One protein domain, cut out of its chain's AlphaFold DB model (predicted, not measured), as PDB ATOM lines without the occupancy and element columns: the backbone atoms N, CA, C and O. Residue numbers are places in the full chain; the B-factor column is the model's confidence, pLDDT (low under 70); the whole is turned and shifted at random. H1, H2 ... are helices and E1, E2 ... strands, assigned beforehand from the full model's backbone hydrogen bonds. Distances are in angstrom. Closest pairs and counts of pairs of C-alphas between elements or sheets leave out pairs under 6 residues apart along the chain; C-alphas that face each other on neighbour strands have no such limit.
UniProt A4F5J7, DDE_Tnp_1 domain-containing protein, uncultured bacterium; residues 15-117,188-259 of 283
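What this domain is: This is residues 15 to 117 and 188 to 259 of the 283 residues of the protein "DDE_Tnp_1 domain-containing protein" of uncultured bacterium (UniProt A4F5J7). A strongly twisted five-strand sheet has the short helix H3 across one face and the first half of the long helix H4 on the other, with the helix pair H1 and H2 side by side near E1 and E2. H4 runs on away from the sheet, and the longest helix, H5, folds back past it at a steep angle. The 175 printed residues hold five named helices and five named strands, in the order H1 E1 H2 E2 H3 E3 E4 E5 H4 H5. The class is mixed, and so is the sheet, in the order E1 E2 E5 E4 E3. The whole is only just compact, close to loose, with a radius of gyration of the C-alphas of 18.4 A, and only just elongated, with spans of 55 by 36 by 28 A.

How they stand to each other: The sheet has edge strands E1, residues 34 to 37, and E3, residues 92 to 99, and inner strands E2, residues 56 to 60, E5, residues 188 to 193, and E4, residues 109 to 115. E1 and E2 are parallel, with N 35 and O 56 at 2.8 A. E2 and E5 are antiparallel, with N 192 and O 59 at 2.8 A. E5 and E4 are antiparallel, with N 112 and O 191 at 2.8 A. E4 and E3 form an antiparallel hairpin, with N 97 and O 111 at 2.8 A. H4, residues 199 to 222, is on the sheet; its closest C-alphas to E4 are those of Ala 199 and His 112, 5.3 A apart. H3, residues 66 to 75, is on the sheet at a height of 7.9 A, only just over E5 and E4, with 3 C-alphas falling on each; it runs across the strands, at 65 degrees to E4 on the local plane. H4 on one face and H3 on the other make three layers, helices on both faces of a sheet. H2, residues 44 to 52, only grazes the sheet with residues 47 to 51; E1, H2 and E2 form a strand-helix-strand unit, two parallel neighbour strands with a helix between, whose crossover is right-handed. H1, residues 15 to 27, is not on the sheet but touches H2, at a shallow tilt of 9 degrees, the same way; their closest C-alphas, those of Lys 19 and Asn 46, are 6.9 A apart. H5, residues 233 to 259, is close to H4 but not clearly touching, at a steep tilt of 45 degrees, opposite ways; their closest C-alphas, those of Ser 212 and Gln 251, are 7.6 A apart. Every O i to N i+4 pair is within hydrogen-bond range in H2, H3 and H5, against 7 of 9 in H1 and 19 of 20 in H4.

Where its parts are: E3 is 22.0 A from first to last C-alpha, E4 19.3 A and E5 16.9 A. H1 begins at C-alpha 15, (76.604, 17.806, 100.319), and is 19.6 A long. H4, 33.8 A, begins at C-alpha 199, (51.844, 23.996, 96.550). H5, 38.9 A, ends at C-alpha 259, (54.812, 43.438, 97.880).

The domain as a whole: The two C-alphas farthest apart, those of Thr 78 and His 231, are 56.7 A apart. Residues 118 to 187 are not printed; C-alphas 117 and 188 across this cut are 8.9 A apart. The link from H3 to E3, residues 76 to 91, is long; its residues 86 to 87 pair with residues 92 to 93 of E3, antiparallel. The mean pLDDT of the printed part is 81.7, and 28 residues are under 70, among them residues 210 to 231.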
ATOM      1  N   VAL A  15      77.269  18.619  99.291       61.75
ATOM      2  CA  VAL A  15      76.604  17.806 100.319       61.75
ATOM      3  C   VAL A  15      77.303  17.913 101.678       61.75
ATOM      4  O   VAL A  15      76.611  18.036 102.686       61.75
ATOM      5  N   SER A  16      78.639  17.909 101.714       67.00
ATOM      6  CA  SER A  16      79.397  18.000 102.971       67.00
ATOM      7  C   SER A  16      79.449  19.425 103.514       67.00
ATOM      8  O   SER A  16      79.476  19.619 104.728       67.00
ATOM      9  N   GLN A  17      79.410  20.428 102.631       72.31
ATOM     10  CA  GLN A  17      79.394  21.845 103.014       72.31
ATOM     11  C   GLN A  17      78.117  22.228 103.777       72.31
ATOM     12  O   GLN A  17      78.129  23.119 104.626       72.31
ATOM     13  N   PHE A  18      77.008  21.534 103.513       76.38
ATOM     14  CA  PHE A  18      75.712  21.869 104.094       76.38
ATOM     15  C   PHE A  18      75.676  21.787 105.627       76.38
ATOM     16  O   PHE A  18      75.073  22.646 106.269       76.38
ATOM     17  N   LYS A  19      76.344  20.792 106.228       80.12
ATOM     18  CA  LYS A  19      76.377  20.637 107.692       80.12
ATOM     19  C   LYS A  19      77.004  21.848 108.379       80.12
ATOM     20  O   LYS A  19      76.415  22.373 109.316       80.12
ATOM     21  N   PHE A  20      78.117  22.349 107.846       78.81
ATOM     22  CA  PHE A  20      78.787  23.548 108.360       78.81
ATOM     23  C   PHE A  20      77.888  24.788 108.287       78.81
ATOM     24  O   PHE A  20      77.857  25.593 109.218       78.81
ATOM     25  N   MET A  21      77.096  24.917 107.216       80.69
ATOM     26  CA  MET A  21      76.120  26.000 107.088       80.69
ATOM     27  C   MET A  21      75.036  25.918 108.175       80.69
ATOM     28  O   MET A  21      74.698  26.935 108.781       80.69
ATOM     29  N   VAL A  22      74.513  24.721 108.453       83.00
ATOM     30  CA  VAL A  22      73.538  24.510 109.536       83.00
ATOM     31  C   VAL A  22      74.177  24.780 110.902       83.00
ATOM     32  O   VAL A  22      73.589  25.496 111.707       83.00
ATOM     33  N   ASP A  23      75.398  24.305 111.148       85.12
ATOM     34  CA  ASP A  23      76.118  24.521 112.410       85.12
ATOM     35  C   ASP A  23      76.367  25.992 112.706       85.12
ATOM     36  O   ASP A  23      76.223  26.425 113.849       85.12
ATOM     37  N   LYS A  24      76.674  26.793 111.686       83.25
ATOM     38  CA  LYS A  24      76.765  28.243 111.859       83.25
ATOM     39  C   LYS A  24      75.431  28.880 112.177       83.25
ATOM     40  O   LYS A  24      75.391  29.775 113.013       83.25
ATOM     41  N   ALA A  25      74.346  28.438 111.545       83.38
ATOM     42  CA  ALA A  25      73.025  28.954 111.881       83.38
ATOM     43  C   ALA A  25      72.679  28.682 113.355       83.38
ATOM     44  O   ALA A  25      72.197  29.587 114.042       83.38
ATOM     45  N   VAL A  26      73.022  27.483 113.849       83.25
ATOM     46  CA  VAL A  26      72.925  27.122 115.272       83.25
ATOM     47  C   VAL A  26      73.835  28.009 116.120       83.25
ATOM     48  O   VAL A  26      73.379  28.579 117.108       83.25
ATOM     49  N   GLY A  27      75.104  28.163 115.734       84.38
ATOM     50  CA  GLY A  27      76.101  28.952 116.462       84.38
ATOM     51  C   GLY A  27      75.767  30.444 116.542       84.38
ATOM     52  O   GLY A  27      76.052  31.083 117.548       84.38
ATOM     53  N   TYR A  28      75.106  30.994 115.521       84.44
ATOM     54  CA  TYR A  28      74.566  32.358 115.524       84.44
ATOM     55  C   TYR A  28      73.247  32.486 116.295       84.44
ATOM     56  O   TYR A  28      72.748  33.595 116.475       84.44
ATOM     57  N   GLY A  29      72.675  31.374 116.762       83.00
ATOM     58  CA  GLY A  29      71.447  31.366 117.547       83.00
ATOM     59  C   GLY A  29      70.189  31.671 116.735       83.00
ATOM     60  O   GLY A  29      69.183  32.081 117.317       83.00
ATOM     61  N   TYR A  30      70.207  31.481 115.409       81.38
ATOM     62  CA  TYR A  30      69.007  31.664 114.595       81.38
ATOM     63  C   TYR A  30      67.961  30.605 114.951       81.38
ATOM     64  O   TYR A  30      68.194  29.405 114.801       81.38
ATOM     65  N   LYS A  31      66.785  31.058 115.389       78.38
ATOM     66  CA  LYS A  31      65.619  30.222 115.708       78.38
ATOM     67  C   LYS A  31      64.483  30.532 114.736       78.38
ATOM     68  O   LYS A  31      64.395  31.652 114.240       78.38
ATOM     69  N   ASN A  32      63.607  29.557 114.493       74.94
ATOM     70  CA  ASN A  32      62.432  29.691 113.620       74.94
ATOM     71  C   ASN A  32      62.772  30.117 112.179       74.94
ATOM     72  O   ASN A  32      62.049  30.902 111.566       74.94
ATOM     73  N   ILE A  33      63.887  29.617 111.643       80.12
ATOM     74  CA  ILE A  33      64.269  29.831 110.243       80.12
ATOM     75  C   ILE A  33      64.097  28.540 109.442       80.12
ATOM     76  O   ILE A  33      64.295  27.442 109.961       80.12
ATOM     77  N   GLY A  34      63.735  28.688 108.169       82.44
ATOM     78  CA  GLY A  34      63.684  27.596 107.205       82.44
ATOM     79  C   GLY A  34      64.747  27.770 106.125       82.44
ATOM     80  O   GLY A  34      64.969  28.882 105.636       82.44
ATOM     81  N   PHE A  35      65.402  26.683 105.731       85.19
ATOM     82  CA  PHE A  35      66.378  26.698 104.646       85.19
ATOM     83  C   PHE A  35      65.695  26.494 103.289       85.19
ATOM     84  O   PHE A  35      64.982  25.516 103.084       85.19
ATOM     85  N   ILE A  36      65.962  27.382 102.328       85.44
ATOM     86  CA  ILE A  36      65.556  27.199 100.925       85.44
ATOM     87  C   ILE A  36      66.782  26.732 100.140       85.44
ATOM     88  O   ILE A  36      67.711  27.513  99.922       85.44
ATOM     89  N   ILE A  37      66.803  25.459  99.749       80.19
ATOM     90  CA  ILE A  37      68.034  24.770  99.340       80.19
ATOM     91  C   ILE A  37      67.922  24.232  97.912       80.19
ATOM     92  O   ILE A  37      66.886  23.707  97.508       80.19
ATOM     93  N   ASP A  38      69.016  24.334  97.155       75.38
ATOM     94  CA  ASP A  38      69.137  23.753  95.817       75.38
ATOM     95  C   ASP A  38      69.052  22.215  95.839       75.38
ATOM     96  O   ASP A  38      69.480  21.556  96.793       75.38
ATOM     97  N   ARG A  39      68.599  21.626  94.729       76.06
ATOM     98  CA  ARG A  39      68.600  20.175  94.487       76.06
ATOM     99  C   ARG A  39      69.981  19.520  94.649       76.06
ATOM    100  O   ARG A  39      70.044  18.316  94.877       76.06
ATOM    101  N   GLY A  40      71.076  20.277  94.516       74.06
ATOM    102  CA  GLY A  40      72.449  19.785  94.712       74.06
ATOM    103  C   GLY A  40      72.743  19.288  96.134       74.06
ATOM    104  O   GLY A  40      73.538  18.370  96.315       74.06
ATOM    105  N   TYR A  41      72.033  19.816  97.131       74.94
ATOM    106  CA  TYR A  41      72.200  19.448  98.541       74.94
ATOM    107  C   TYR A  41      71.239  18.344  98.998       74.94
ATOM    108  O   TYR A  41      71.249  17.964 100.172       74.94
ATOM    109  N   PHE A  42      70.394  17.840  98.092       80.94
ATOM    110  CA  PHE A  42      69.400  16.819  98.393       80.94
ATOM    111  C   PHE A  42      70.084  15.492  98.750       80.94
ATOM    112  O   PHE A  42      70.502  14.725  97.879       80.94
ATOM    113  N   CYS A  43      70.166  15.182 100.042       83.81
ATOM    114  CA  CYS A  43      70.577  13.870 100.522       83.81
ATOM    115  C   CYS A  43      69.927  13.549 101.873       83.81
ATOM    116  O   CYS A  43      69.578  14.439 102.650       83.81
ATOM    117  N   LYS A  44      69.794  12.251 102.161       87.19
ATOM    118  CA  LYS A  44      69.175  11.749 103.393       87.19
ATOM    119  C   LYS A  44      69.880  12.255 104.652       87.19
ATOM    120  O   LYS A  44      69.218  12.649 105.603       87.19
ATOM    121  N   ALA A  45      71.213  12.282 104.634       86.50
ATOM    122  CA  ALA A  45      72.011  12.750 105.764       86.50
ATOM    123  C   ALA A  45      71.756  14.233 106.080       86.50
ATOM    124  O   ALA A  45      71.625  14.583 107.245       86.50
ATOM    125  N   ASN A  46      71.631  15.088 105.061       86.50
ATOM    126  CA  ASN A  46      71.366  16.517 105.248       86.50
ATOM    127  C   ASN A  46      69.950  16.773 105.761       86.50
ATOM    128  O   ASN A  46      69.758  17.634 106.610       86.50
ATOM    129  N   ILE A  47      68.970  16.009 105.274       88.25
ATOM    130  CA  ILE A  47      67.579  16.119 105.725       88.25
ATOM    131  C   ILE A  47      67.460  15.721 107.197       88.25
ATOM    132  O   ILE A  47      66.959  16.512 107.990       88.25
ATOM    133  N   ARG A  48      68.031  14.571 107.579       89.00
ATOM    134  CA  ARG A  48      68.098  14.150 108.987       89.00
ATOM    135  C   ARG A  48      68.803  15.178 109.860       89.00
ATOM    136  O   ARG A  48      68.334  15.471 110.949       89.00
ATOM    137  N   TYR A  49      69.880  15.774 109.356       88.62
ATOM    138  CA  TYR A  49      70.598  16.803 110.094       88.62
ATOM    139  C   TYR A  49      69.742  18.044 110.374       88.62
ATOM    140  O   TYR A  49      69.784  18.593 111.472       88.62
ATOM    141  N   MET A  50      68.937  18.483 109.404       88.56
ATOM    142  CA  MET A  50      67.989  19.582 109.623       88.56
ATOM    143  C   MET A  50      66.904  19.204 110.629       88.56
ATOM    144  O   MET A  50      66.568  20.028 111.475       88.56
ATOM    145  N   ASP A  51      66.411  17.963 110.584       89.19
ATOM    146  CA  ASP A  51      65.429  17.463 111.549       89.19
ATOM    147  C   ASP A  51      66.006  17.438 112.978       89.19
ATOM    148  O   ASP A  51      65.370  17.940 113.904       89.19
ATOM    149  N   GLU A  52      67.233  16.929 113.158       90.00
ATOM    150  CA  GLU A  52      67.957  16.895 114.441       90.00
ATOM    151  C   GLU A  52      68.172  18.297 115.027       90.00
ATOM    152  O   GLU A  52      68.095  18.496 116.239       90.00
ATOM    153  N   LYS A  53      68.441  19.286 114.166       88.19
ATOM    154  CA  LYS A  53      68.625  20.692 114.560       88.19
ATOM    155  C   LYS A  53      67.322  21.495 114.587       88.19
ATOM    156  O   LYS A  53      67.360  22.683 114.900       88.19
ATOM    157  N   ASN A  54      66.186  20.854 114.311       88.06
ATOM    158  CA  ASN A  54      64.851  21.447 114.287       88.06
ATOM    159  C   ASN A  54      64.729  22.663 113.345       88.06
ATOM    160  O   ASN A  54      64.126  23.681 113.692       88.06
ATOM    161  N   TYR A  55      65.320  22.560 112.152       88.75
ATOM    162  CA  TYR A  55      65.189  23.559 111.095       88.75
ATOM    163  C   TYR A  55      64.257  23.087 109.989       88.75
ATOM    164  O   TYR A  55      64.413  21.993 109.445       88.75
ATOM    165  N   GLY A  56      63.325  23.961 109.611       89.50
ATOM    166  CA  GLY A  56      62.464  23.716 108.465       89.50
ATOM    167  C   GLY A  56      63.236  23.802 107.150       89.50
ATOM    168  O   GLY A  56      64.301  24.425 107.066       89.50
ATOM    169  N   PHE A  57      62.700  23.206 106.090       90.12
ATOM    170  CA  PHE A  57      63.310  23.293 104.768       90.12
ATOM    171  C   PHE A  57      62.297  23.307 103.630       90.12
ATOM    172  O   PHE A  57      61.208  22.743 103.723       90.12
ATOM    173  N   VAL A  58      62.716  23.923 102.526       92.06
ATOM    174  CA  VAL A  58      62.089  23.878 101.205       92.06
ATOM    175  C   VAL A  58      63.185  23.520 100.212       92.06
ATOM    176  O   VAL A  58      64.158  24.261 100.058       92.06
ATOM    177  N   MET A  59      63.053  22.391  99.527       89.19
ATOM    178  CA  MET A  59      64.062  21.962  98.560       89.19
ATOM    179  C   MET A  59      63.436  21.305  97.343       89.19
ATOM    180  O   MET A  59      62.450  20.576  97.436       89.19
ATOM    181  N   MET A  60      64.037  21.537  96.184       88.38
ATOM    182  CA  MET A  60      63.666  20.804  94.983       88.38
ATOM    183  C   MET A  60      64.213  19.385  95.071       88.38
ATOM    184  O   MET A  60      65.407  19.174  95.294       88.38
ATOM    185  N   VAL A  61      63.342  18.400  94.870       84.56
ATOM    186  CA  VAL A  61      63.764  17.005  94.804       84.56
ATOM    187  C   VAL A  61      64.539  16.816  93.503       84.56
ATOM    188  O   VAL A  61      64.067  17.178  92.422       84.56
ATOM    189  N   LYS A  62      65.752  16.260  93.584       71.69
ATOM    190  CA  LYS A  62      66.501  15.868  92.383       71.69
ATOM    191  C   LYS A  62      65.680  14.808  91.632       71.69
ATOM    192  O   LYS A  62      65.273  13.819  92.240       71.69
ATOM    193  N   GLY A  63      65.407  15.056  90.350       56.62
ATOM    194  CA  GLY A  63      64.491  14.252  89.533       56.62
ATOM    195  C   GLY A  63      64.821  12.753  89.481       56.62
ATOM    196  O   GLY A  63      65.958  12.349  89.725       56.62
ATOM    197  N   CYS A  64      63.799  11.962  89.146       54.19
ATOM    198  CA  CYS A  64      63.857  10.537  88.784       54.19
ATOM    199  C   CYS A  64      64.369   9.571  89.867       54.19
ATOM    200  O   CYS A  64      65.064   8.599  89.577       54.19
ATOM    201  N   LYS A  65      63.978   9.790  91.130       69.88
ATOM    202  CA  LYS A  65      63.961   8.710  92.130       69.88
ATOM    203  C   LYS A  65      62.629   7.954  92.036       69.88
ATOM    204  O   LYS A  65      61.608   8.607  91.820       69.88
ATOM    205  N   PRO A  66      62.596   6.636  92.287       84.88
ATOM    206  CA  PRO A  66      61.377   5.822  92.232       84.88
ATOM    207  C   PRO A  66      60.161   6.431  92.948       84.88
ATOM    208  O   PRO A  66      59.053   6.350  92.436       84.88
ATOM    209  N   LEU A  67      60.375   7.119  94.078       88.00
ATOM    210  CA  LEU A  67      59.319   7.814  94.820       88.00
ATOM    211  C   LEU A  67      58.624   8.911  93.999       88.00
ATOM    212  O   LEU A  67      57.402   8.958  93.957       88.00
ATOM    213  N   VAL A  68      59.390   9.802  93.361       89.19
ATOM    214  CA  VAL A  68      58.810  10.915  92.590       89.19
ATOM    215  C   VAL A  68      58.110  10.374  91.350       89.19
ATOM    216  O   VAL A  68      57.016  10.821  91.038       89.19
ATOM    217  N   CYS A  69      58.702   9.377  90.688       91.06
ATOM    218  CA  CYS A  69      58.074   8.683  89.569       91.06
ATOM    219  C   CYS A  69      56.738   8.047  89.971       91.06
ATOM    220  O   CYS A  69      55.757   8.244  89.272       91.06
ATOM    221  N   ALA A  70      56.678   7.354  91.111       92.50
ATOM    222  CA  ALA A  70      55.437   6.761  91.606       92.50
ATOM    223  C   ALA A  70      54.366   7.822  91.905       92.50
ATOM    224  O   ALA A  70      53.216   7.652  91.525       92.50
ATOM    225  N   ILE A  71      54.751   8.942  92.529       93.56
ATOM    226  CA  ILE A  71      53.831  10.054  92.812       93.56
ATOM    227  C   ILE A  71      53.328  10.700  91.512       93.56
ATOM    228  O   ILE A  71      52.155  11.049  91.425       93.56
ATOM    229  N   ILE A  72      54.189  10.859  90.499       94.62
ATOM    230  CA  ILE A  72      53.764  11.345  89.179       94.62
ATOM    231  C   ILE A  72      52.772  10.362  88.561       94.62
ATOM    232  O   ILE A  72      51.691  10.781  88.171       94.62
ATOM    233  N   ASP A  73      53.118   9.077  88.500       94.12
ATOM    234  CA  ASP A  73      52.286   8.050  87.869       94.12
ATOM    235  C   ASP A  73      50.897   7.954  88.548       94.12
ATOM    236  O   ASP A  73      49.895   7.757  87.866       94.12
ATOM    237  N   GLU A  74      50.825   8.152  89.870       95.94
ATOM    238  CA  GLU A  74      49.586   8.123  90.665       95.94
ATOM    239  C   GLU A  74      48.703   9.367  90.492       95.94
ATOM    240  O   GLU A  74      47.477   9.263  90.518       95.94
ATOM    241  N   HIS A  75      49.302  10.551  90.334       95.75
ATOM    242  CA  HIS A  75      48.565  11.821  90.320       95.75
ATOM    243  C   HIS A  75      48.472  12.484  88.942       95.75
ATOM    244  O   HIS A  75      47.722  13.456  88.796       95.75
ATOM    245  N   ARG A  76      49.190  11.980  87.935       94.81
ATOM    246  CA  ARG A  76      49.087  12.427  86.543       94.81
ATOM    247  C   ARG A  76      47.633  12.365  86.076       94.81
ATOM    248  O   ARG A  76      46.957  11.354  86.235       94.81
ATOM    249  N   GLY A  77      47.172  13.443  85.458       94.56
ATOM    250  CA  GLY A  77      45.813  13.583  84.932       94.56
ATOM    251  C   GLY A  77      44.788  14.068  85.960       94.56
ATOM    252  O   GLY A  77      43.613  14.210  85.622       94.56
ATOM    253  N   THR A  78      45.194  14.337  87.206       96.62
ATOM    254  CA  THR A  78      44.268  14.732  88.280       96.62
ATOM    255  C   THR A  78      44.262  16.228  88.599       96.62
ATOM    256  O   THR A  78      43.301  16.700  89.211       96.62
ATOM    257  N   PHE A  79      45.294  16.997  88.227       97.31
ATOM    258  CA  PHE A  79      45.465  18.387  88.697       97.31
ATOM    259  C   PHE A  79      45.912  19.389  87.622       97.31
ATOM    260  O   PHE A  79      45.796  20.598  87.815       97.31
ATOM    261  N   GLU A  80      46.380  18.912  86.476       96.25
ATOM    262  CA  GLU A  80      47.053  19.671  85.419       96.25
ATOM    263  C   GLU A  80      46.116  20.640  84.696       96.25
ATOM    264  O   GLU A  80      46.560  21.649  84.153       96.25
ATOM    265  N   THR A  81      44.817  20.343  84.699       94.19
ATOM    266  CA  THR A  81      43.759  21.163  84.092       94.19
ATOM    267  C   THR A  81      42.859  21.820  85.139       94.19
ATOM    268  O   THR A  81      41.982  22.622  84.806       94.19
ATOM    269  N   ARG A  82      43.065  21.523  86.429       95.50
ATOM    270  CA  ARG A  82      42.227  22.049  87.510       95.50
ATOM    271  C   ARG A  82      42.609  23.489  87.818       95.50
ATOM    272  O   ARG A  82      43.683  23.767  88.346       95.50
ATOM    273  N   ARG A  83      41.671  24.415  87.599       92.94
ATOM    274  CA  ARG A  83      41.871  25.853  87.857       92.94
ATOM    275  C   ARG A  83      42.285  26.162  89.299       92.94
ATOM    276  O   ARG A  83      43.103  27.055  89.502       92.94
ATOM    277  N   ALA A  84      41.767  25.405  90.267       93.94
ATOM    278  CA  ALA A  84      42.125  25.519  91.683       93.94
ATOM    279  C   ALA A  84      43.585  25.130  91.983       93.94
ATOM    280  O   ALA A  84      44.159  25.607  92.953       93.94
ATOM    281  N   CYS A  85      44.197  24.294  91.142       95.38
ATOM    282  CA  CYS A  85      45.591  23.869  91.269       95.38
ATOM    283  C   CYS A  85      46.554  24.801  90.523       95.38
ATOM    284  O   CYS A  85      47.760  24.581  90.527       95.38
ATOM    285  N   SER A  86      46.048  25.821  89.832       95.06
ATOM    286  CA  SER A  86      46.863  26.673  88.977       95.06
ATOM    287  C   SER A  86      47.531  27.799  89.761       95.06
ATOM    288  O   SER A  86      46.869  28.576  90.446       95.06
ATOM    289  N   ILE A  87      48.840  27.932  89.581       92.69
ATOM    290  CA  ILE A  87      49.669  28.947  90.224       92.69
ATOM    291  C   ILE A  87      49.675  30.197  89.339       92.69
ATOM    292  O   ILE A  87      50.229  30.207  88.231       92.69
ATOM    293  N   ALA A  88      49.021  31.255  89.819       82.06
ATOM    294  CA  ALA A  88      48.828  32.494  89.074       82.06
ATOM    295  C   ALA A  88      50.164  33.123  88.634       82.06
ATOM    296  O   ALA A  88      51.133  33.150  89.387       82.06
ATOM    297  N   GLY A  89      50.221  33.623  87.394       83.81
ATOM    298  CA  GLY A  89      51.406  34.294  86.841       83.81
ATOM    299  C   GLY A  89      52.570  33.376  86.444       83.81
ATOM    300  O   GLY A  89      53.564  33.871  85.918       83.81
ATOM    301  N   HIS A  90      52.458  32.060  86.652       87.19
ATOM    302  CA  HIS A  90      53.550  31.115  86.390       87.19
ATOM    303  C   HIS A  90      53.237  30.043  85.340       87.19
ATOM    304  O   HIS A  90      54.150  29.333  84.929       87.19
ATOM    305  N   HIS A  91      51.985  29.935  84.878       90.06
ATOM    306  CA  HIS A  91      51.541  28.914  83.910       90.06
ATOM    307  C   HIS A  91      51.884  27.478  84.347       90.06
ATOM    308  O   HIS A  91      52.262  26.632  83.537       90.06
ATOM    309  N   ILE A  92      51.775  27.220  85.651       95.06
ATOM    310  CA  ILE A  92      52.090  25.945  86.296       95.06
ATOM    311  C   ILE A  92      50.880  25.511  87.113       95.06
ATOM    312  O   ILE A  92      50.167  26.352  87.661       95.06
ATOM    313  N   HIS A  93      50.671  24.203  87.203       97.31
ATOM    314  CA  HIS A  93      49.714  23.607  88.127       97.31
ATOM    315  C   HIS A  93      50.468  22.847  89.211       97.31
ATOM    316  O   HIS A  93      51.542  22.308  88.944       97.31
ATOM    317  N   GLY A  94      49.935  22.833  90.426       97.25
ATOM    318  CA  GLY A  94      50.547  22.182  91.571       97.25
ATOM    319  C   GLY A  94      49.523  21.513  92.478       97.25
ATOM    320  O   GLY A  94      48.435  22.037  92.708       97.25
ATOM    321  N   THR A  95      49.903  20.364  93.022       97.44
ATOM    322  CA  THR A  95      49.182  19.650  94.077       97.44
ATOM    323  C   THR A  95      50.157  19.236  95.176       97.44
ATOM    324  O   THR A  95      51.371  19.318  95.001       97.44
ATOM    325  N   THR A  96      49.647  18.843  96.341       97.44
ATOM    326  CA  THR A  96      50.473  18.436  97.488       97.44
ATOM    327  C   THR A  96      50.062  17.058  97.964       97.44
ATOM    328  O   THR A  96      48.879  16.793  98.156       97.44
ATOM    329  N   VAL A  97      51.054  16.205  98.192       95.81
ATOM    330  CA  VAL A  97      50.890  14.841  98.687       95.81
ATOM    331  C   VAL A  97      51.771  14.676  99.913       95.81
ATOM    332  O   VAL A  97      52.911  15.139  99.936       95.81
ATOM    333  N   LYS A  98      51.258  14.015 100.945       95.69
ATOM    334  CA  LYS A  98      52.025  13.728 102.154       95.69
ATOM    335  C   LYS A  98      52.563  12.302 102.083       95.69
ATOM    336  O   LYS A  98      51.771  11.377 101.945       95.69
ATOM    337  N   ARG A  99      53.890  12.131 102.116       92.69
ATOM    338  CA  ARG A  99      54.558  10.814 102.144       92.69
ATOM    339  C   ARG A  99      55.902  10.873 102.851       92.69
ATOM    340  O   ARG A  99      56.511  11.933 102.983       92.69
ATOM    341  N   LYS A 100      56.398   9.710 103.263       91.06
ATOM    342  CA  LYS A 100      57.793   9.542 103.682       91.06
ATOM    343  C   LYS A 100      58.733   9.721 102.489       91.06
ATOM    344  O   LYS A 100      58.465   9.204 101.405       91.06
ATOM    345  N   LEU A 101      59.825  10.455 102.690       88.00
ATOM    346  CA  LEU A 101      60.805  10.718 101.636       88.00
ATOM    347  C   LEU A 101      61.777   9.540 101.477       88.00
ATOM    348  O   LEU A 101      62.191   9.215 100.362       88.00
ATOM    349  N   PHE A 102      62.090   8.876 102.588       87.31
ATOM    350  CA  PHE A 102      62.800   7.604 102.657       87.31
ATOM    351  C   PHE A 102      61.963   6.566 103.426       87.31
ATOM    352  O   PHE A 102      61.221   6.941 104.334       87.31
ATOM    353  N   PRO A 103      62.064   5.263 103.099       85.88
ATOM    354  CA  PRO A 103      61.244   4.223 103.736       85.88
ATOM    355  C   PRO A 103      61.339   4.192 105.271       85.88
ATOM    356  O   PRO A 103      60.353   3.933 105.954       85.88
ATOM    357  N   ASP A 104      62.521   4.498 105.800       87.38
ATOM    358  CA  ASP A 104      62.863   4.511 107.221       87.38
ATOM    359  C   ASP A 104      62.778   5.908 107.860       87.38
ATOM    360  O   ASP A 104      63.323   6.126 108.940       87.38
ATOM    361  N   ASP A 105      62.128   6.875 107.208       86.25
ATOM    362  CA  ASP A 105      61.825   8.149 107.857       86.25
ATOM    363  C   ASP A 105      60.732   7.965 108.919       86.25
ATOM    364  O   ASP A 105      59.709   7.305 108.701       86.25
ATOM    365  N   GLU A 106      60.913   8.606 110.070       83.69
ATOM    366  CA  GLU A 106      59.919   8.616 111.150       83.69
ATOM    367  C   GLU A 106      58.719   9.507 110.819       83.69
ATOM    368  O   GLU A 106      57.586   9.228 111.202       83.69
ATOM    369  N   ARG A 107      58.971  10.588 110.079       88.19
ATOM    370  CA  ARG A 107      58.001  11.641 109.788       88.19
ATOM    371  C   ARG A 107      57.754  11.721 108.294       88.19
ATOM    372  O   ARG A 107      58.697  11.709 107.505       88.19
ATOM    373  N   GLU A 108      56.504  11.918 107.912       92.75
ATOM    374  CA  GLU A 108      56.168  12.258 106.534       92.75
ATOM    375  C   GLU A 108      56.571  13.700 106.200       92.75
ATOM    376  O   GLU A 108      56.785  14.538 107.080       92.75
ATOM    377  N   ARG A 109      56.691  13.984 104.908       93.56
ATOM    378  CA  ARG A 109      56.972  15.306 104.354       93.56
ATOM    379  C   ARG A 109      55.875  15.689 103.371       93.56
ATOM    380  O   ARG A 109      55.114  14.835 102.910       93.56
ATOM    381  N   TYR A 110      55.813  16.973 103.048       96.12
ATOM    382  CA  TYR A 110      54.894  17.500 102.050       96.12
ATOM    383  C   TYR A 110      55.623  17.548 100.712       96.12
ATOM    384  O   TYR A 110      56.582  18.296 100.536       96.12
ATOM    385  N   LEU A 111      55.212  16.689  99.783       95.00
ATOM    386  CA  LEU A 111      55.717  16.652  98.421       95.00
ATOM    387  C   LEU A 111      54.745  17.416  97.532       95.00
ATOM    388  O   LEU A 111      53.631  16.973  97.258       95.00
ATOM    389  N   HIS A 112      55.182  18.579  97.079       96.38
ATOM    390  CA  HIS A 112      54.449  19.407  96.142       96.38
ATOM    391  C   HIS A 112      54.821  18.970  94.730       96.38
ATOM    392  O   HIS A 112      55.959  19.159  94.291       96.38
ATOM    393  N   LEU A 113      53.875  18.331  94.047       96.00
ATOM    394  CA  LEU A 113      54.013  17.913  92.662       96.00
ATOM    395  C   LEU A 113      53.536  19.045  91.759       96.00
ATOM    396  O   LEU A 113      52.437  19.566  91.940       96.00
ATOM    397  N   PHE A 114      54.349  19.396  90.772       96.31
ATOM    398  CA  PHE A 114      54.051  20.450  89.818       96.31
ATOM    399  C   PHE A 114      54.116  19.942  88.396       96.31
ATOM    400  O   PHE A 114      54.890  19.039  88.086       96.31
ATOM    401  N   PHE A 115      53.365  20.611  87.532       96.88
ATOM    402  CA  PHE A 115      53.348  20.382  86.103       96.88
ATOM    403  C   PHE A 115      53.497  21.703  85.343       96.88
ATOM    404  O   PHE A 115      52.753  22.663  85.573       96.88
ATOM    405  N   SER A 116      54.463  21.748  84.426       95.81
ATOM    406  CA  SER A 116      54.734  22.896  83.560       95.81
ATOM    407  C   SER A 116      54.679  22.484  82.083       95.81
ATOM    408  O   SER A 116      55.554  21.738  81.638       95.81
ATOM    409  N   PRO A 117      53.737  23.026  81.283       95.50
ATOM    410  CA  PRO A 117      53.665  22.752  79.844       95.50
ATOM    411  C   PRO A 117      54.935  23.164  79.089       95.50
ATOM    412  O   PRO A 117      55.413  22.451  78.212       95.50
ATOM    413  N   TYR A 188      56.899  17.377  84.675       95.25
ATOM    414  CA  TYR A 188      56.690  17.242  86.107       95.25
ATOM    415  C   TYR A 188      57.961  17.555  86.898       95.25
ATOM    416  O   TYR A 188      59.092  17.318  86.471       95.25
ATOM    417  N   PHE A 189      57.784  18.124  88.084       93.12
ATOM    418  CA  PHE A 189      58.856  18.313  89.056       93.12
ATOM    419  C   PHE A 189      58.279  18.376  90.464       93.12
ATOM    420  O   PHE A 189      57.091  18.633  90.649       93.12
ATOM    421  N   CYS A 190      59.126  18.143  91.464       93.06
ATOM    422  CA  CYS A 190      58.692  18.075  92.850       93.06
ATOM    423  C   CYS A 190      59.542  18.973  93.753       93.06
ATOM    424  O   CYS A 190      60.772  18.993  93.654       93.06
ATOM    425  N   ILE A 191      58.872  19.704  94.641       93.62
ATOM    426  CA  ILE A 191      59.483  20.399  95.777       93.62
ATOM    427  C   ILE A 191      59.011  19.683  97.032       93.62
ATOM    428  O   ILE A 191      57.832  19.367  97.150       93.62
ATOM    429  N   VAL A 192      59.918  19.438  97.968       93.44
ATOM    430  CA  VAL A 192      59.586  18.886  99.278       93.44
ATOM    431  C   VAL A 192      59.778  19.945 100.353       93.44
ATOM    432  O   VAL A 192      60.764  20.694 100.327       93.44
ATOM    433  N   THR A 193      58.846  19.990 101.301       94.88
ATOM    434  CA  THR A 193      58.945  20.824 102.499       94.88
ATOM    435  C   THR A 193      58.823  19.995 103.771       94.88
ATOM    436  O   THR A 193      58.166  18.947 103.807       94.88
ATOM    437  N   SER A 194      59.492  20.460 104.828       93.38
ATOM    438  CA  SER A 194      59.312  19.927 106.184       93.38
ATOM    439  C   SER A 194      57.945  20.295 106.753       93.38
ATOM    440  O   SER A 194      57.285  19.462 107.370       93.38
ATOM    441  N   ASP A 195      57.521  21.531 106.499       92.12
ATOM    442  CA  ASP A 195      56.363  22.142 107.136       92.12
ATOM    443  C   ASP A 195      55.178  22.160 106.175       92.12
ATOM    444  O   ASP A 195      55.345  22.209 104.952       92.12
ATOM    445  N   ASN A 196      53.973  22.139 106.742       94.44
ATOM    446  CA  ASN A 196      52.746  22.186 105.963       94.44
ATOM    447  C   ASN A 196      52.595  23.544 105.273       94.44
ATOM    448  O   ASN A 196      52.574  24.579 105.940       94.44
ATOM    449  N   MET A 197      52.428  23.535 103.954       94.44
ATOM    450  CA  MET A 197      52.090  24.720 103.170       94.44
ATOM    451  C   MET A 197      51.400  24.329 101.863       94.44
ATOM    452  O   MET A 197      51.394  23.161 101.472       94.44
ATOM    453  N   SER A 198      50.807  25.304 101.171       95.06
ATOM    454  CA  SER A 198      50.209  25.047  99.861       95.06
ATOM    455  C   SER A 198      51.286  24.839  98.788       95.06
ATOM    456  O   SER A 198      52.401  25.356  98.893       95.06
ATOM    457  N   ALA A 199      50.947  24.133  97.702       95.38
ATOM    458  CA  ALA A 199      51.844  23.996  96.550       95.38
ATOM    459  C   ALA A 199      52.236  25.367  95.966       95.38
ATOM    460  O   ALA A 199      53.373  25.562  95.539       95.38
ATOM    461  N   GLN A 200      51.314  26.335  95.985       93.19
ATOM    462  CA  GLN A 200      51.586  27.705  95.559       93.19
ATOM    463  C   GLN A 200      52.641  28.370  96.450       93.19
ATOM    464  O   GLN A 200      53.597  28.938  95.922       93.19
ATOM    465  N   ASP A 201      52.514  28.271  97.773       92.00
ATOM    466  CA  ASP A 201      53.473  28.880  98.702       92.00
ATOM    467  C   ASP A 201      54.850  28.230  98.579       92.00
ATOM    468  O   ASP A 201      55.850  28.936  98.439       92.00
ATOM    469  N   ALA A 202      54.904  26.895  98.520       93.88
ATOM    470  CA  ALA A 202      56.146  26.156  98.312       93.88
ATOM    471  C   ALA A 202      56.844  26.573  97.007       93.88
ATOM    472  O   ALA A 202      58.053  26.829  96.993       93.88
ATOM    473  N   TYR A 203      56.081  26.699  95.915       92.44
ATOM    474  CA  TYR A 203      56.608  27.149  94.631       92.44
ATOM    475  C   TYR A 203      57.121  28.589  94.698       92.44
ATOM    476  O   TYR A 203      58.236  28.855  94.260       92.44
ATOM    477  N   LEU A 204      56.348  29.521  95.261       87.44
ATOM    478  CA  LEU A 204      56.726  30.935  95.351       87.44
ATOM    479  C   LEU A 204      57.943  31.158  96.256       87.44
ATOM    480  O   LEU A 204      58.791  31.999  95.933       87.44
ATOM    481  N   LEU A 205      58.054  30.407  97.357       86.69
ATOM    482  CA  LEU A 205      59.220  30.415  98.241       86.69
ATOM    483  C   LEU A 205      60.470  29.943  97.493       86.69
ATOM    484  O   LEU A 205      61.486  30.643  97.476       86.69
ATOM    485  N   TYR A 206      60.386  28.797  96.815       87.62
ATOM    486  CA  TYR A 206      61.515  28.249  96.068       87.62
ATOM    487  C   TYR A 206      61.895  29.114  94.851       87.62
ATOM    488  O   TYR A 206      63.073  29.410  94.633       87.62
ATOM    489  N   TYR A 207      60.907  29.579  94.082       82.62
ATOM    490  CA  TYR A 207      61.101  30.415  92.895       82.62
ATOM    491  C   TYR A 207      61.761  31.753  93.237       82.62
ATOM    492  O   TYR A 207      62.649  32.204  92.515       82.62
ATOM    493  N   GLY A 208      61.388  32.374  94.363       71.31
ATOM    494  CA  GLY A 208      62.036  33.597  94.839       71.31
ATOM    495  C   GLY A 208      63.546  33.424  95.048       71.31
ATOM    496  O   GLY A 208      64.323  34.316  94.703       71.31
ATOM    497  N   ARG A 209      63.976  32.257  95.549       74.81
ATOM    498  CA  ARG A 209      65.399  31.906  95.688       74.81
ATOM    499  C   ARG A 209      66.058  31.658  94.335       74.81
ATOM    500  O   ARG A 209      67.117  32.226  94.089       74.81
ATOM    501  N   ASP A 210      65.453  30.847  93.467       68.00
ATOM    502  CA  ASP A 210      66.001  30.525  92.136       68.00
ATOM    503  C   ASP A 210      66.177  31.780  91.265       68.00
ATOM    504  O   ASP A 210      67.228  31.975  90.654       68.00
ATOM    505  N   ALA A 211      65.202  32.692  91.278       60.38
ATOM    506  CA  ALA A 211      65.308  33.982  90.601       60.38
ATOM    507  C   ALA A 211      66.462  34.828  91.165       60.38
ATOM    508  O   ALA A 211      67.236  35.407  90.400       60.38
ATOM    509  N   SER A 212      66.617  34.864  92.494       60.56
ATOM    510  CA  SER A 212      67.717  35.581  93.145       60.56
ATOM    511  C   SER A 212      69.083  34.968  92.805       60.56
ATOM    512  O   SER A 212      70.033  35.706  92.553       60.56
ATOM    513  N   GLU A 213      69.185  33.640  92.718       66.00
ATOM    514  CA  GLU A 213      70.421  32.934  92.364       66.00
ATOM    515  C   GLU A 213      70.782  33.079  90.878       66.00
ATOM    516  O   GLU A 213      71.948  33.300  90.549       66.00
ATOM    517  N   LYS A 214      69.809  32.986  89.964       65.81
ATOM    518  CA  LYS A 214      70.025  33.231  88.528       65.81
ATOM    519  C   LYS A 214      70.484  34.657  88.274       65.81
ATOM    520  O   LYS A 214      71.436  34.859  87.523       65.81
ATOM    521  N   LEU A 215      69.855  35.624  88.939       55.06
ATOM    522  CA  LEU A 215      70.282  37.015  88.873       55.06
ATOM    523  C   LEU A 215      71.697  37.171  89.437       55.06
ATOM    524  O   LEU A 215      72.521  37.815  88.811       55.06
ATOM    525  N   PHE A 216      72.032  36.483  90.530       57.16
ATOM    526  CA  PHE A 216      73.392  36.503  91.070       57.16
ATOM    527  C   PHE A 216      74.425  35.853  90.135       57.16
ATOM    528  O   PHE A 216      75.554  36.324  90.028       57.16
ATOM    529  N   ARG A 217      74.063  34.786  89.411       57.59
ATOM    530  CA  ARG A 217      74.911  34.208  88.350       57.59
ATOM    531  C   ARG A 217      75.099  35.177  87.178       57.59
ATOM    532  O   ARG A 217      76.204  35.260  86.632       57.59
ATOM    533  N   ALA A 218      74.050  35.908  86.806       52.44
ATOM    534  CA  ALA A 218      74.119  36.952  85.789       52.44
ATOM    535  C   ALA A 218      74.997  38.124  86.260       52.44
ATOM    536  O   ALA A 218      75.898  38.524  85.529       52.44
ATOM    537  N   ASP A 219      74.847  38.570  87.508       53.03
ATOM    538  CA  ASP A 219      75.682  39.599  88.136       53.03
ATOM    539  C   ASP A 219      77.143  39.151  88.225       53.03
ATOM    540  O   ASP A 219      78.031  39.920  87.890       53.03
ATOM    541  N   LYS A 220      77.439  37.885  88.550       57.75
ATOM    542  CA  LYS A 220      78.818  37.357  88.479       57.75
ATOM    543  C   LYS A 220      79.417  37.458  87.074       57.75
ATOM    544  O   LYS A 220      80.628  37.631  86.931       57.75
ATOM    545  N   THR A 221      78.582  37.335  86.044       53.06
ATOM    546  CA  THR A 221      78.989  37.489  84.642       53.06
ATOM    547  C   THR A 221      79.147  38.963  84.264       53.06
ATOM    548  O   THR A 221      80.102  39.299  83.569       53.06
ATOM    549  N   PHE A 222      78.266  39.834  84.758       44.12
ATOM    550  CA  PHE A 222      78.229  41.264  84.453       44.12
ATOM    551  C   PHE A 222      79.281  42.078  85.230       44.12
ATOM    552  O   PHE A 222      79.981  42.900  84.654       44.12
ATOM    553  N   LEU A 223      79.473  41.786  86.519       50.03
ATOM    554  CA  LEU A 223      80.451  42.413  87.422       50.03
ATOM    555  C   LEU A 223      81.890  41.898  87.213       50.03
ATOM    556  O   LEU A 223      82.781  42.183  88.013       50.03
ATOM    557  N   GLY A 224      82.137  41.095  86.173       49.06
ATOM    558  CA  GLY A 224      83.466  40.552  85.880       49.06
ATOM    559  C   GLY A 224      83.993  39.556  86.924       49.06
ATOM    560  O   GLY A 224      85.191  39.279  86.955       49.06
ATOM    561  N   SER A 225      83.129  38.980  87.768       51.22
ATOM    562  CA  SER A 225      83.497  38.019  88.823       51.22
ATOM    563  C   SER A 225      83.746  36.587  88.324       51.22
ATOM    564  O   SER A 225      83.988  35.704  89.143       51.22
ATOM    565  N   LYS A 226      83.749  36.338  87.003       48.44
ATOM    566  CA  LYS A 226      84.157  35.040  86.416       48.44
ATOM    567  C   LYS A 226      85.600  34.655  86.748       48.44
ATOM    568  O   LYS A 226      85.919  33.473  86.788       48.44
ATOM    569  N   THR A 227      86.457  35.637  87.007       47.12
ATOM    570  CA  THR A 227      87.813  35.423  87.501       47.12
ATOM    571  C   THR A 227      88.011  36.246  88.763       47.12
ATOM    572  O   THR A 227      87.782  37.457  88.786       47.12
ATOM    573  N   ALA A 228      88.461  35.601  89.839       50.66
ATOM    574  CA  ALA A 228      89.124  36.314  90.916       50.66
ATOM    575  C   ALA A 228      90.432  36.869  90.331       50.66
ATOM    576  O   ALA A 228      91.479  36.246  90.444       50.66
ATOM    577  N   ARG A 229      90.391  38.026  89.654       49.03
ATOM    578  CA  ARG A 229      91.597  38.759  89.213       49.03
ATOM    579  C   ARG A 229      92.300  39.419  90.404       49.03
ATOM    580  O   ARG A 229      92.710  40.570  90.346       49.03
ATOM    581  N   VAL A 230      92.325  38.722  91.531       54.25
ATOM    582  CA  VAL A 230      92.821  39.205  92.809       54.25
ATOM    583  C   VAL A 230      93.676  38.095  93.379       54.25
ATOM    584  O   VAL A 230      93.190  37.008  93.672       54.25
ATOM    585  N   HIS A 231      94.969  38.380  93.484       52.91
ATOM    586  CA  HIS A 231      96.005  37.392  93.769       52.91
ATOM    587  C   HIS A 231      96.058  36.957  95.245       52.91
ATOM    588  O   HIS A 231      96.812  36.051  95.578       52.91
ATOM    589  N   SER A 232      95.263  37.568  96.139       71.31
ATOM    590  CA  SER A 232      95.286  37.277  97.579       71.31
ATOM    591  C   SER A 232      93.930  36.822  98.129       71.31
ATOM    592  O   SER A 232      92.872  37.351  97.772       71.31
ATOM    593  N   ALA A 233      93.964  35.883  99.080       68.19
ATOM    594  CA  ALA A 233      92.776  35.403  99.787       68.19
ATOM    595  C   ALA A 233      92.032  36.521 100.546       68.19
ATOM    596  O   ALA A 233      90.808  36.475 100.671       68.19
ATOM    597  N   HIS A 234      92.746  37.549 101.020       73.06
ATOM    598  CA  HIS A 234      92.154  38.708 101.697       73.06
ATOM    599  C   HIS A 234      91.291  39.538 100.746       73.06
ATOM    600  O   HIS A 234      90.157  39.886 101.078       73.06
ATOM    601  N   SER A 235      91.785  39.797  99.537       74.31
ATOM    602  CA  SER A 235      91.039  40.559  98.537       74.31
ATOM    603  C   SER A 235      89.803  39.799  98.040       74.31
ATOM    604  O   SER A 235      88.763  40.413  97.806       74.31
ATOM    605  N   VAL A 236      89.873  38.464  97.952       71.06
ATOM    606  CA  VAL A 236      88.700  37.617  97.664       71.06
ATOM    607  C   VAL A 236      87.655  37.738  98.774       71.06
ATOM    608  O   VAL A 236      86.485  37.969  98.479       71.06
ATOM    609  N   LYS A 237      88.059  37.652 100.049       74.19
ATOM    610  CA  LYS A 237      87.141  37.813 101.192       74.19
ATOM    611  C   LYS A 237      86.460  39.185 101.206       74.19
ATOM    612  O   LYS A 237      85.245  39.245 101.382       74.19
ATOM    613  N   ALA A 238      87.215  40.263 100.982       78.81
ATOM    614  CA  ALA A 238      86.678  41.626 100.939       78.81
ATOM    615  C   ALA A 238      85.666  41.806  99.797       78.81
ATOM    616  O   ALA A 238      84.574  42.328 100.009       78.81
ATOM    617  N   LYS A 239      85.992  41.298  98.603       75.44
ATOM    618  CA  LYS A 239      85.076  41.313  97.458       75.44
ATOM    619  C   LYS A 239      83.773  40.570  97.767       75.44
ATOM    620  O   LYS A 239      82.697  41.093  97.500       75.44
ATOM    621  N   MET A 240      83.869  39.392  98.377       74.50
ATOM    622  CA  MET A 240      82.706  38.571  98.732       74.50
ATOM    623  C   MET A 240      81.812  39.247  99.778       74.50
ATOM    624  O   MET A 240      80.593  39.160  99.676       74.50
ATOM    625  N   LEU A 241      82.395  39.969 100.741       79.50
ATOM    626  CA  LEU A 241      81.629  40.758 101.709       79.50
ATOM    627  C   LEU A 241      80.816  41.863 101.022       79.50
ATOM    628  O   LEU A 241      79.626  42.013 101.294       79.50
ATOM    629  N   VAL A 242      81.440  42.615 100.111       81.75
ATOM    630  CA  VAL A 242      80.760  43.679  99.352       81.75
ATOM    631  C   VAL A 242      79.646  43.096  98.478       81.75
ATOM    632  O   VAL A 242      78.529  43.614  98.487       81.75
ATOM    633  N   GLU A 243      79.911  41.986  97.781       75.31
ATOM    634  CA  GLU A 243      78.899  41.265  96.995       75.31
ATOM    635  C   GLU A 243      77.728  40.789  97.876       75.31
ATOM    636  O   GLU A 243      76.566  40.895  97.477       75.31
ATOM    637  N   PHE A 244      78.003  40.317  99.096       77.94
ATOM    638  CA  PHE A 244      76.975  39.878 100.039       77.94
ATOM    639  C   PHE A 244      76.104  41.032 100.562       77.94
ATOM    640  O   PHE A 244      74.879  40.906 100.615       77.94
ATOM    641  N   ILE A 245      76.695  42.184 100.892       82.31
ATOM    642  CA  ILE A 245      75.937  43.378 101.308       82.31
ATOM    643  C   ILE A 245      75.048  43.871 100.160       82.31
ATOM    644  O   ILE A 245      73.856  44.125 100.360       82.31
ATOM    645  N   ALA A 246      75.593  43.942  98.942       78.31
ATOM    646  CA  ALA A 246      74.825  44.302  97.753       78.31
ATOM    647  C   ALA A 246      73.638  43.345  97.533       78.31
ATOM    648  O   ALA A 246      72.530  43.790  97.226       78.31
ATOM    649  N   LEU A 247      73.835  42.042  97.769       74.50
ATOM    650  CA  LEU A 247      72.784  41.026  97.699       74.50
ATOM    651  C   LEU A 247      71.657  41.285  98.716       74.50
ATOM    652  O   LEU A 247      70.484  41.181  98.351       74.50
ATOM    653  N   ILE A 248      71.979  41.640  99.966       80.81
ATOM    654  CA  ILE A 248      70.977  41.980 100.994       80.81
ATOM    655  C   ILE A 248      70.142  43.184 100.547       80.81
ATOM    656  O   ILE A 248      68.910  43.110 100.555       80.81
ATOM    657  N   ILE A 249      70.801  44.271 100.127       80.94
ATOM    658  CA  ILE A 249      70.138  45.512  99.696       80.94
ATOM    659  C   ILE A 249      69.216  45.225  98.510       80.94
ATOM    660  O   ILE A 249      68.027  45.549  98.543       80.94
ATOM    661  N   ARG A 250      69.730  44.538  97.485       76.06
ATOM    662  CA  ARG A 250      68.950  44.159  96.304       76.06
ATOM    663  C   ARG A 250      67.756  43.280  96.672       76.06
ATOM    664  O   ARG A 250      66.657  43.507  96.172       76.06
ATOM    665  N   GLN A 251      67.945  42.286  97.543       74.19
ATOM    666  CA  GLN A 251      66.860  41.407  97.977       74.19
ATOM    667  C   GLN A 251      65.782  42.182  98.743       74.19
ATOM    668  O   GLN A 251      64.599  41.895  98.567       74.19
ATOM    669  N   ARG A 252      66.169  43.172  99.557       81.12
ATOM    670  CA  ARG A 252      65.222  44.051 100.247       81.12
ATOM    671  C   ARG A 252      64.407  44.877  99.255       81.12
ATOM    672  O   ARG A 252      63.187  44.889  99.372       81.12
ATOM    673  N   ILE A 253      65.054  45.492  98.262       79.56
ATOM    674  CA  ILE A 253      64.376  46.243  97.193       79.56
ATOM    675  C   ILE A 253      63.399  45.336  96.435       79.56
ATOM    676  O   ILE A 253      62.243  45.698  96.255       79.56
ATOM    677  N   TYR A 254      63.830  44.131  96.047       75.38
ATOM    678  CA  TYR A 254      62.974  43.171  95.348       75.38
ATOM    679  C   TYR A 254      61.733  42.787  96.164       75.38
ATOM    680  O   TYR A 254      60.636  42.766  95.615       75.38
ATOM    681  N   CYS A 255      61.889  42.497  97.461       73.12
ATOM    682  CA  CYS A 255      60.755  42.192  98.335       73.12
ATOM    683  C   CYS A 255      59.769  43.364  98.400       73.12
ATOM    684  O   CYS A 255      58.583  43.152  98.189       73.12
ATOM    685  N   LEU A 256      60.262  44.593  98.596       81.50
ATOM    686  CA  LEU A 256      59.414  45.790  98.633       81.50
ATOM    687  C   LEU A 256      58.658  46.001  97.313       81.50
ATOM    688  O   LEU A 256      57.460  46.254  97.331       81.50
ATOM    689  N   LEU A 257      59.334  45.841  96.171       77.94
ATOM    690  CA  LEU A 257      58.702  45.949  94.855       77.94
ATOM    691  C   LEU A 257      57.669  44.846  94.620       77.94
ATOM    692  O   LEU A 257      56.604  45.120  94.081       77.94
ATOM    693  N   LYS A 258      57.963  43.603  95.020       71.12
ATOM    694  CA  LYS A 258      57.026  42.481  94.898       71.12
ATOM    695  C   LYS A 258      55.768  42.726  95.730       71.12
ATOM    696  O   LYS A 258      54.669  42.542  95.216       71.12
ATOM    697  N   ASP A 259      55.930  43.144  96.983       77.19
ATOM    698  CA  ASP A 259      54.812  43.438  97.880       77.19
ATOM    699  C   ASP A 259      53.956  44.581  97.321       77.19
ATOM    700  O   ASP A 259      52.729  44.505  97.343       77.19
TER     701      ASP A 259